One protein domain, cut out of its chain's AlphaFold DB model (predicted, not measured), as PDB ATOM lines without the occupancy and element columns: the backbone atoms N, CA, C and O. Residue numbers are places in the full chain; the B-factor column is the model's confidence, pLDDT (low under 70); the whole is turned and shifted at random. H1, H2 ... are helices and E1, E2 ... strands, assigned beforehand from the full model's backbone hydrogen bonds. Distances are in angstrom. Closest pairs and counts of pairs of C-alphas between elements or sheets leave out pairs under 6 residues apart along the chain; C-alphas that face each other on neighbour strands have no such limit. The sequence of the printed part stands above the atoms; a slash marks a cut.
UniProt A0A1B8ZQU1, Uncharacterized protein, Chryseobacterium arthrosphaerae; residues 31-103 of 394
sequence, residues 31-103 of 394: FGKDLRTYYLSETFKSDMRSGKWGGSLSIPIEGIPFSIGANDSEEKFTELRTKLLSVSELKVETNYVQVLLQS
ATOM      1  N   PHE A  31      38.869 -27.718 -18.160       62.75
ATOM      2  CA  PHE A  31      37.495 -28.198 -17.913       62.75
ATOM      3  C   PHE A  31      36.471 -27.664 -18.927       62.75
ATOM      4  O   PHE A  31      35.701 -28.438 -19.495       62.75
ATOM      5  N   GLY A  32      36.480 -26.354 -19.198       69.75
ATOM      6  CA  GLY A  32      35.590 -25.751 -20.198       69.75
ATOM      7  C   GLY A  32      35.845 -26.298 -21.605       69.75
ATOM      8  O   GLY A  32      34.918 -26.460 -22.400       69.75
ATOM      9  N   LYS A  33      37.100 -26.654 -21.896       68.69
ATOM     10  CA  LYS A  33      37.519 -27.272 -23.155       68.69
ATOM     11  C   LYS A  33      37.093 -28.740 -23.248       68.69
ATOM     12  O   LYS A  33      36.589 -29.148 -24.288       68.69
ATOM     13  N   ASP A  34      37.241 -29.508 -22.175       65.56
ATOM     14  CA  ASP A  34      36.892 -30.928 -22.091       65.56
ATOM     15  C   ASP A  34      35.370 -31.112 -22.161       65.56
ATOM     16  O   ASP A  34      34.877 -31.945 -22.921       65.56
ATOM     17  N   LEU A  35      34.613 -30.261 -21.460       76.00
ATOM     18  CA  LEU A  35      33.152 -30.247 -21.514       76.00
ATOM     19  C   LEU A  35      32.643 -29.869 -22.911       76.00
ATOM     20  O   LEU A  35      31.724 -30.502 -23.433       76.00
ATOM     21  N   ARG A  36      33.281 -28.883 -23.555       82.94
ATOM     22  CA  ARG A  36      32.994 -28.521 -24.948       82.94
ATOM     23  C   ARG A  36      33.255 -29.701 -25.878       82.94
ATOM     24  O   ARG A  36      32.397 -30.024 -26.693       82.94
ATOM     25  N   THR A  37      34.402 -30.364 -25.743       75.31
ATOM     26  CA  THR A  37      34.743 -31.558 -26.531       75.31
ATOM     27  C   THR A  37      33.712 -32.668 -26.337       75.31
ATOM     28  O   THR A  37      33.283 -33.273 -27.318       75.31
ATOM     29  N   TYR A  38      33.261 -32.907 -25.104       79.00
ATOM     30  CA  TYR A  38      32.220 -33.890 -24.825       79.00
ATOM     31  C   TYR A  38      30.889 -33.531 -25.497       79.00
ATOM     32  O   TYR A  38      30.341 -34.367 -26.210       79.00
ATOM     33  N   TYR A  39      30.399 -32.295 -25.370       84.38
ATOM     34  CA  TYR A  39      29.155 -31.874 -26.029       84.38
ATOM     35  C   TYR A  39      29.228 -31.891 -27.565       84.38
ATOM     36  O   TYR A  39      28.203 -32.036 -28.227       84.38
ATOM     37  N   LEU A  40      30.429 -31.776 -28.141       83.44
ATOM     38  CA  LEU A  40      30.667 -31.923 -29.581       83.44
ATOM     39  C   LEU A  40      30.723 -33.390 -30.051       83.44
ATOM     40  O   LEU A  40      30.774 -33.632 -31.259       83.44
ATOM     41  N   SER A  41      30.753 -34.358 -29.131       79.00
ATOM     42  CA  SER A  41      30.919 -35.782 -29.442       79.00
ATOM     43  C   SER A  41      29.595 -36.489 -29.759       79.00
ATOM     44  O   SER A  41      28.540 -36.155 -29.218       79.00
ATOM     45  N   GLU A  42      29.660 -37.554 -30.565       80.88
ATOM     46  CA  GLU A  42      28.514 -38.456 -30.776       80.88
ATOM     47  C   GLU A  42      28.101 -39.182 -29.483       80.88
ATOM     48  O   GLU A  42      26.936 -39.543 -29.316       80.88
ATOM     49  N   THR A  43      29.030 -39.348 -28.534       73.19
ATOM     50  CA  THR A  43      28.752 -39.936 -27.217       73.19
ATOM     51  C   THR A  43      27.727 -39.109 -26.453       73.19
ATOM     52  O   THR A  43      26.752 -39.668 -25.961       73.19
ATOM     53  N   PHE A  44      27.886 -37.782 -26.412       85.19
ATOM     54  CA  PHE A  44      26.923 -36.900 -25.747       85.19
ATOM     55  C   PHE A  44      25.519 -37.036 -26.344       85.19
ATOM     56  O   PHE A  44      24.533 -37.167 -25.619       85.19
ATOM     57  N   LYS A  45      25.429 -37.067 -27.674       87.56
ATOM     58  CA  LYS A  45      24.163 -37.256 -28.383       87.56
ATOM     59  C   LYS A  45      23.516 -38.605 -28.057       87.56
ATOM     60  O   LYS A  45      22.324 -38.651 -27.752       87.56
ATOM     61  N   SER A  46      24.292 -39.688 -28.070       80.75
ATOM     62  CA  SER A  46      23.823 -41.017 -27.661       80.75
ATOM     63  C   SER A  46      23.332 -41.019 -26.210       80.75
ATOM     64  O   SER A  46      22.259 -41.542 -25.913       80.75
ATOM     65  N   ASP A  47      24.088 -40.394 -25.307       77.00
ATOM     66  CA  ASP A  47      23.756 -40.323 -23.889       77.00
ATOM     67  C   ASP A  47      22.460 -39.534 -23.651       77.00
ATOM     68  O   ASP A  47      21.593 -40.003 -22.909       77.00
ATOM     69  N   MET A  48      22.264 -38.409 -24.350       86.06
ATOM     70  CA  MET A  48      21.004 -37.657 -24.340       86.06
ATOM     71  C   MET A  48      19.828 -38.503 -24.832       86.06
ATOM     72  O   MET A  48      18.815 -38.580 -24.139       86.06
ATOM     73  N   ARG A  49      19.958 -39.184 -25.982       87.19
ATOM     74  CA  ARG A  49      18.888 -40.040 -26.534       87.19
ATOM     75  C   ARG A  49      18.545 -41.223 -25.628       87.19
ATOM     76  O   ARG A  49      17.387 -41.613 -25.549       87.19
ATOM     77  N   SER A  50      19.532 -41.765 -24.917       81.06
ATOM     78  CA  SER A  50      19.327 -42.850 -23.947       81.06
ATOM     79  C   SER A  50      18.723 -42.394 -22.610       81.06
ATOM     80  O   SER A  50      18.492 -43.220 -21.732       81.06
ATOM     81  N   GLY A  51      18.475 -41.091 -22.431       78.19
ATOM     82  CA  GLY A  51      17.849 -40.548 -21.225       78.19
ATOM     83  C   GLY A  51      18.780 -40.427 -20.015       78.19
ATOM     84  O   GLY A  51      18.304 -40.099 -18.931       78.19
ATOM     85  N   LYS A  52      20.099 -40.615 -20.179       72.69
ATOM     86  CA  LYS A  52      21.080 -40.531 -19.076       72.69
ATOM     87  C   LYS A  52      21.112 -39.176 -18.361       72.69
ATOM     88  O   LYS A  52      21.588 -39.102 -17.237       72.69
ATOM     89  N   TRP A  53      20.598 -38.125 -18.999       71.25
ATOM     90  CA  TRP A  53      20.577 -36.752 -18.485       71.25
ATOM     91  C   TRP A  53      19.214 -36.304 -17.932       71.25
ATOM     92  O   TRP A  53      19.010 -35.117 -17.713       71.25
ATOM     93  N   GLY A  54      18.260 -37.217 -17.708       54.75
ATOM     94  CA  GLY A  54      16.997 -36.858 -17.042       54.75
ATOM     95  C   GLY A  54      15.994 -36.101 -17.921       54.75
ATOM     96  O   GLY A  54      15.196 -35.314 -17.422       54.75
ATOM     97  N   GLY A  55      16.008 -36.349 -19.234       71.81
ATOM     98  CA  GLY A  55      15.005 -35.858 -20.189       71.81
ATOM     99  C   GLY A  55      15.411 -34.591 -20.948       71.81
ATOM    100  O   GLY A  55      15.198 -34.536 -22.163       71.81
ATOM    101  N   SER A  56      16.049 -33.621 -20.287       81.69
ATOM    102  CA  SER A  56      16.607 -32.425 -20.934       81.69
ATOM    103  C   SER A  56      17.793 -31.814 -20.178       81.69
ATOM    104  O   SER A  56      17.935 -31.967 -18.970       81.69
ATOM    105  N   LEU A  57      18.656 -31.116 -20.916       82.12
ATOM    106  CA  LEU A  57      19.868 -30.448 -20.455       82.12
ATOM    107  C   LEU A  57      19.945 -29.042 -21.063       82.12
ATOM    108  O   LEU A  57      19.746 -28.885 -22.264       82.12
ATOM    109  N   SER A  58      20.265 -28.021 -20.264       83.50
ATOM    110  CA  SER A  58      20.316 -26.620 -20.718       83.50
ATOM    111  C   SER A  58      21.722 -26.039 -20.672       83.50
ATOM    112  O   SER A  58      22.113 -25.452 -19.674       83.50
ATOM    113  N   ILE A  59      22.473 -26.148 -21.763       82.81
ATOM    114  CA  ILE A  59      23.886 -25.764 -21.837       82.81
ATOM    115  C   ILE A  59      24.021 -24.247 -22.067       82.81
ATOM    116  O   ILE A  59      23.541 -23.758 -23.087       82.81
ATOM    117  N   PRO A  60      24.693 -23.479 -21.192       78.44
ATOM    118  CA  PRO A  60      24.955 -22.066 -21.441       78.44
ATOM    119  C   PRO A  60      26.050 -21.901 -22.505       78.44
ATOM    120  O   PRO A  60      27.182 -22.346 -22.315       78.44
ATOM    121  N   ILE A  61      25.728 -21.233 -23.613       82.56
ATOM    122  CA  ILE A  61      26.680 -20.873 -24.671       82.56
ATOM    123  C   ILE A  61      26.684 -19.351 -24.782       82.56
ATOM    124  O   ILE A  61      25.649 -18.750 -25.047       82.56
ATOM    125  N   GLU A  62      27.830 -18.722 -24.505       81.38
ATOM    126  CA  GLU A  62      27.970 -17.252 -24.444       81.38
ATOM    127  C   GLU A  62      26.954 -16.563 -23.505       81.38
ATOM    128  O   GLU A  62      26.554 -15.424 -23.719       81.38
ATOM    129  N   GLY A  63      26.525 -17.258 -22.445       74.69
ATOM    130  CA  GLY A  63      25.530 -16.754 -21.492       74.69
ATOM    131  C   GLY A  63      24.071 -16.952 -21.923       74.69
ATOM    132  O   GLY A  63      23.172 -16.662 -21.139       74.69
ATOM    133  N   ILE A  64      23.818 -17.494 -23.119       75.94
ATOM    134  CA  ILE A  64      22.473 -17.840 -23.585       75.94
ATOM    135  C   ILE A  64      22.251 -19.349 -23.382       75.94
ATOM    136  O   ILE A  64      23.016 -20.157 -23.919       75.94
ATOM    137  N   PRO A  65      21.234 -19.769 -22.609       83.44
ATOM    138  CA  PRO A  65      20.952 -21.183 -22.401       83.44
ATOM    139  C   PRO A  65      20.441 -21.840 -23.688       83.44
ATOM    140  O   PRO A  65      19.508 -21.358 -24.327       83.44
ATOM    141  N   PHE A  66      21.038 -22.976 -24.042       89.06
ATOM    142  CA  PHE A  66      20.617 -23.846 -25.131       89.06
ATOM    143  C   PHE A  66      20.077 -25.156 -24.559       89.06
ATOM    144  O   PHE A  66      20.833 -25.973 -24.033       89.06
ATOM    145  N   SER A  67      18.768 -25.371 -24.662       90.38
ATOM    146  CA  SER A  67      18.123 -26.579 -24.144       90.38
ATOM    147  C   SER A  67      18.079 -27.695 -25.180       90.38
ATOM    148  O   SER A  67      17.589 -27.491 -26.291       90.38
ATOM    149  N   ILE A  68      18.523 -28.887 -24.788       91.94
ATOM    150  CA  ILE A  68      18.494 -30.106 -25.592       91.94
ATOM    151  C   ILE A  68      17.921 -31.280 -24.792       91.94
ATOM    152  O   ILE A  68      18.164 -31.395 -23.598       91.94
ATOM    153  N   GLY A  69      17.142 -32.147 -25.423       91.62
ATOM    154  CA  GLY A  69      16.428 -33.258 -24.803       91.62
ATOM    155  C   GLY A  69      16.574 -34.568 -25.567       91.62
ATOM    156  O   GLY A  69      17.035 -34.599 -26.704       91.62
ATOM    157  N   ALA A  70      16.161 -35.668 -24.936       90.19
ATOM    158  CA  ALA A  70      16.278 -37.013 -25.514       90.19
ATOM    159  C   ALA A  70      15.519 -37.169 -26.848       90.19
ATOM    160  O   ALA A  70      15.973 -37.868 -27.756       90.19
ATOM    161  N   ASN A  71      14.385 -36.470 -26.964       92.00
ATOM    162  CA  ASN A  71      13.479 -36.516 -28.113       92.00
ATOM    163  C   ASN A  71      13.728 -35.392 -29.131       92.00
ATOM    164  O   ASN A  71      12.934 -35.225 -30.055       92.00
ATOM    165  N   ASP A  72      14.793 -34.605 -28.969       96.00
ATOM    166  CA  ASP A  72      15.094 -33.527 -29.904       96.00
ATOM    167  C   ASP A  72      15.616 -34.051 -31.255       96.00
ATOM    168  O   ASP A  72      16.170 -35.157 -31.377       96.00
ATOM    169  N   SER A  73      15.405 -33.236 -32.291       95.69
ATOM    170  CA  SER A  73      15.742 -33.569 -33.673       95.69
ATOM    171  C   SER A  73      17.244 -33.450 -33.957       95.69
ATOM    172  O   SER A  73      17.989 -32.787 -33.231       95.69
ATOM    173  N   GLU A  74      17.705 -34.093 -35.032       93.50
ATOM    174  CA  GLU A  74      19.108 -34.036 -35.472       93.50
ATOM    175  C   GLU A  74      19.566 -32.617 -35.816       93.50
ATOM    176  O   GLU A  74      20.710 -32.234 -35.554       93.50
ATOM    177  N   GLU A  75      18.655 -31.802 -36.337       95.81
ATOM    178  CA  GLU A  75      18.900 -30.397 -36.643       95.81
ATOM    179  C   GLU A  75      19.249 -29.623 -35.368       95.81
ATOM    180  O   GLU A  75      20.180 -28.822 -35.374       95.81
ATOM    181  N   LYS A  76      18.586 -29.923 -34.244       94.69
ATOM    182  CA  LYS A  76      18.838 -29.258 -32.961       94.69
ATOM    183  C   LYS A  76      20.169 -29.681 -32.326       94.69
ATOM    184  O   LYS A  76      20.870 -28.845 -31.759       94.69
ATOM    185  N   PHE A  77      20.574 -30.946 -32.485       92.94
ATOM    186  CA  PHE A  77      21.931 -31.397 -32.128       92.94
ATOM    187  C   PHE A  77      23.001 -30.731 -33.008       92.94
ATOM    188  O   PHE A  77      24.063 -30.343 -32.518       92.94
ATOM    189  N   THR A  78      22.715 -30.550 -34.297       92.25
ATOM    190  CA  THR A  78      23.612 -29.862 -35.237       92.25
ATOM    191  C   THR A  78      23.731 -28.372 -34.912       92.25
ATOM    192  O   THR A  78      24.830 -27.812 -34.956       92.25
ATOM    193  N   GLU A  79      22.630 -27.729 -34.521       94.94
ATOM    194  CA  GLU A  79      22.613 -26.339 -34.064       94.94
ATOM    195  C   GLU A  79      23.461 -26.164 -32.799       94.94
ATOM    196  O   GLU A  79      24.318 -25.277 -32.753       94.94
ATOM    197  N   LEU A  80      23.297 -27.054 -31.809       93.25
ATOM    198  CA  LEU A  80      24.136 -27.081 -30.610       93.25
ATOM    199  C   LEU A  80      25.620 -27.203 -30.981       93.25
ATOM    200  O   LEU A  80      26.444 -26.421 -30.511       93.25
ATOM    201  N   ARG A  81      25.963 -28.156 -31.856       91.31
ATOM    202  CA  ARG A  81      27.345 -28.384 -32.301       91.31
ATOM    203  C   ARG A  81      27.926 -27.146 -32.981       91.31
ATOM    204  O   ARG A  81      29.057 -26.770 -32.697       91.31
ATOM    205  N   THR A  82      27.145 -26.490 -33.833       91.56
ATOM    206  CA  THR A  82      27.557 -25.268 -34.537       91.56
ATOM    207  C   THR A  82      27.831 -24.129 -33.553       91.56
ATOM    208  O   THR A  82      28.889 -23.506 -33.622       91.56
ATOM    209  N   LYS A  83      26.936 -23.918 -32.578       91.50
ATOM    210  CA  LYS A  83      27.097 -22.913 -31.514       91.50
ATOM    211  C   LYS A  83      28.275 -23.212 -30.579       91.50
ATOM    212  O   LYS A  83      28.946 -22.304 -30.103       91.50
ATOM    213  N   LEU A  84      28.571 -24.484 -30.325       88.25
ATOM    214  CA  LEU A  84      29.743 -24.887 -29.544       88.25
ATOM    215  C   LEU A  84      31.050 -24.738 -30.327       88.25
ATOM    216  O   LEU A  84      32.089 -24.441 -29.739       88.25
ATOM    217  N   LEU A  85      31.024 -24.932 -31.647       88.19
ATOM    218  CA  LEU A  85      32.189 -24.725 -32.505       88.19
ATOM    219  C   LEU A  85      32.556 -23.243 -32.638       88.19
ATOM    220  O   LEU A  85      33.747 -22.951 -32.737       88.19
ATOM    221  N   SER A  86      31.580 -22.327 -32.585       88.75
ATOM    222  CA  SER A  86      31.826 -20.880 -32.659       88.75
ATOM    223  C   SER A  86      32.470 -20.289 -31.402       88.75
ATOM    224  O   SER A  86      33.075 -19.224 -31.484       88.75
ATOM    225  N   VAL A  87      32.403 -20.980 -30.259       85.94
ATOM    226  CA  VAL A  87      33.112 -20.585 -29.033       85.94
ATOM    227  C   VAL A  87      34.446 -21.318 -28.907       85.94
ATOM    228  O   VAL A  87      34.541 -22.512 -29.196       85.94
ATOM    229  N   SER A  88      35.494 -20.623 -28.457       75.88
ATOM    230  CA  SER A  88      36.806 -21.231 -28.184       75.88
ATOM    231  C   SER A  88      36.814 -22.038 -26.882       75.88
ATOM    232  O   SER A  88      37.469 -23.078 -26.803       75.88
ATOM    233  N   GLU A  89      36.044 -21.595 -25.885       76.25
ATOM    234  CA  GLU A  89      35.928 -22.218 -24.568       76.25
ATOM    235  C   GLU A  89      34.531 -21.975 -23.977       76.25
ATOM    236  O   GLU A  89      33.967 -20.887 -24.107       76.25
ATOM    237  N   LEU A  90      33.967 -22.982 -23.301       77.88
ATOM    238  CA  LEU A  90      32.744 -22.807 -22.521       77.88
ATOM    239  C   LEU A  90      33.066 -22.102 -21.203       77.88
ATOM    240  O   LEU A  90      33.665 -22.686 -20.299       77.88
ATOM    241  N   LYS A  91      32.610 -20.855 -21.066       74.25
ATOM    242  CA  LYS A  91      32.613 -20.145 -19.783       74.25
ATOM    243  C   LYS A  91      31.485 -20.688 -18.912       74.25
ATOM    244  O   LYS A  91      30.368 -20.183 -18.944       74.25
ATOM    245  N   VAL A  92      31.774 -21.741 -18.156       67.56
ATOM    246  CA  VAL A  92      30.806 -22.310 -17.219       67.56
ATOM    247  C   VAL A  92      30.928 -21.593 -15.879       67.56
ATOM    248  O   VAL A  92      31.976 -21.635 -15.228       67.56
ATOM    249  N   GLU A  93      29.862 -20.913 -15.462       64.94
ATOM    250  CA  GLU A  93      29.795 -20.337 -14.121       64.94
ATOM    251  C   GLU A  93      29.850 -21.443 -13.064       64.94
ATOM    252  O   GLU A  93      29.271 -22.520 -13.227       64.94
ATOM    253  N   THR A  94      30.537 -21.174 -11.954       58.50
ATOM    254  CA  THR A  94      30.777 -22.150 -10.880       58.50
ATOM    255  C   THR A  94      29.477 -22.772 -10.352       58.50
ATOM    256  O   THR A  94      29.446 -23.962 -10.044       58.50
ATOM    257  N   ASN A  95      28.387 -21.999 -10.326       57.34
ATOM    258  CA  ASN A  95      27.075 -22.465  -9.875       57.34
ATOM    259  C   ASN A  95      26.444 -23.476 -10.849       57.34
ATOM    260  O   ASN A  95      25.786 -24.417 -10.418       57.34
ATOM    261  N   TYR A  96      26.680 -23.338 -12.157       59.81
ATOM    262  CA  TYR A  96      26.145 -24.261 -13.161       59.81
ATOM    263  C   TYR A  96      26.882 -25.613 -13.143       59.81
ATOM    264  O   TYR A  96      26.258 -26.662 -13.286       59.81
ATOM    265  N   VAL A  97      28.198 -25.611 -12.883       57.19
ATOM    266  CA  VAL A  97      28.985 -26.847 -12.680       57.19
ATOM    267  C   VAL A  97      28.454 -27.652 -11.494       57.19
ATOM    268  O   VAL A  97      28.348 -28.873 -11.577       57.19
ATOM    269  N   GLN A  98      28.076 -26.977 -10.404       50.12
ATOM    270  CA  GLN A  98      27.496 -27.639  -9.234       50.12
ATOM    271  C   GLN A  98      26.160 -28.317  -9.563       50.12
ATOM    272  O   GLN A  98      25.966 -29.466  -9.179       50.12
ATOM    273  N   VAL A  99      25.282 -27.660 -10.326       52.91
ATOM    274  CA  VAL A  99      23.979 -28.222 -10.729       52.91
ATOM    275  C   VAL A  99      24.133 -29.407 -11.691       52.91
ATOM    276  O   VAL A  99      23.422 -30.400 -11.567       52.91
ATOM    277  N   LEU A 100      25.083 -29.340 -12.630       52.34
ATOM    278  CA  LEU A 100      25.316 -30.402 -13.616       52.34
ATOM    279  C   LEU A 100      25.958 -31.664 -13.010       52.34
ATOM    280  O   LEU A 100      25.744 -32.765 -13.503       52.34
ATOM    281  N   LEU A 101      26.738 -31.522 -11.937       51.09
ATOM    282  CA  LEU A 101      27.300 -32.659 -11.196       51.09
ATOM    283  C   LEU A 101      26.286 -33.267 -10.217       51.09
ATOM    284  O   LEU A 101      26.294 -34.476  -9.994       51.09
ATOM    285  N   GLN A 102      25.362 -32.453  -9.700       49.06
ATOM    286  CA  GLN A 102      24.227 -32.896  -8.884       49.06
ATOM    287  C   GLN A 102      23.186 -33.727  -9.654       49.06
ATOM    288  O   GLN A 102      22.216 -34.167  -9.048       49.06
ATOM    289  N   SER A 103      23.347 -33.942 -10.964       47.00
ATOM    290  CA  SER A 103      22.418 -34.742 -11.771       47.00
ATOM    291  C   SER A 103      22.965 -36.108 -12.199       47.00
ATOM    292  O   SER A 103      22.201 -36.905 -12.738       47.00
TER     293      SER A 103
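This is residues 31 to 103 of the 394 residues of an uncharacterized protein of Chryseobacterium arthrosphaerae (UniProt A0A1B8ZQU1). A small two-stranded hairpin, E1 and E2, makes a wall at one edge of the domain, with the longest helix, H3, packed along one side of it and H4 loosely placed on the other side, near E1. H2 sits by the open end of the hairpin, while H1 is set off from the strands, next to H3. The 73 printed residues include four named helices and two named strands, in the order H1 H2 E1 E2 H3 H4; the sheet, E1 - E2, is antiparallel and the class is mixed, helices and strands. The whole is compact, with a radius of gyration of the C-alphas of 11.4 A and spans of 27 by 27 by 19 A.

E1 is residues 56 to 61, 15.8 A long, and E2 is residues 64 to 69, 16.6 A. H3, residues 74 to 86, measures 18.5 A from C-alpha 74 at (19.108, -34.036, -35.472). H1, residues 31 to 39, begins at C-alpha 31 (37.495, -28.198, -17.913) and measures 12.2 A. H2 is residues 42 to 49, 10.6 A; H4 is residues 94 to 101, 11.1 A, ending at C-alpha 101 (27.300, -32.659, -11.196).

E1 and E2 form a hairpin, antiparallel at 154 degrees; N 57 and O 68 are 2.7 A apart, within hydrogen-bond range. The closest C-alphas of E2 and H3, Phe 66 and Leu 80, are 7.3 A apart; those of E2 and H2, Gly 69 and Met 48, 6.4 A. H1 only just touches H3, with 3 pairs of C-alphas within 8 A, the closest Arg 36 and Leu 84 at 6.7 A, at a shallow tilt of 27 degrees, opposite ways. H4 and E1 are near each other, with 6 pairs of C-alphas within 10 A; H4 and H3 are apart. In H1, H2, H3 and H4 every O i to N i+4 pair is within hydrogen-bond range.

The C-alphas farthest apart, Glu 74 and Thr 94, are 29.7 A apart. The printed part has no cut, and no link is long. Mean pLDDT of the printed part is 78.3; residues 31 to 34, 54 and 92 to 103 are under 70.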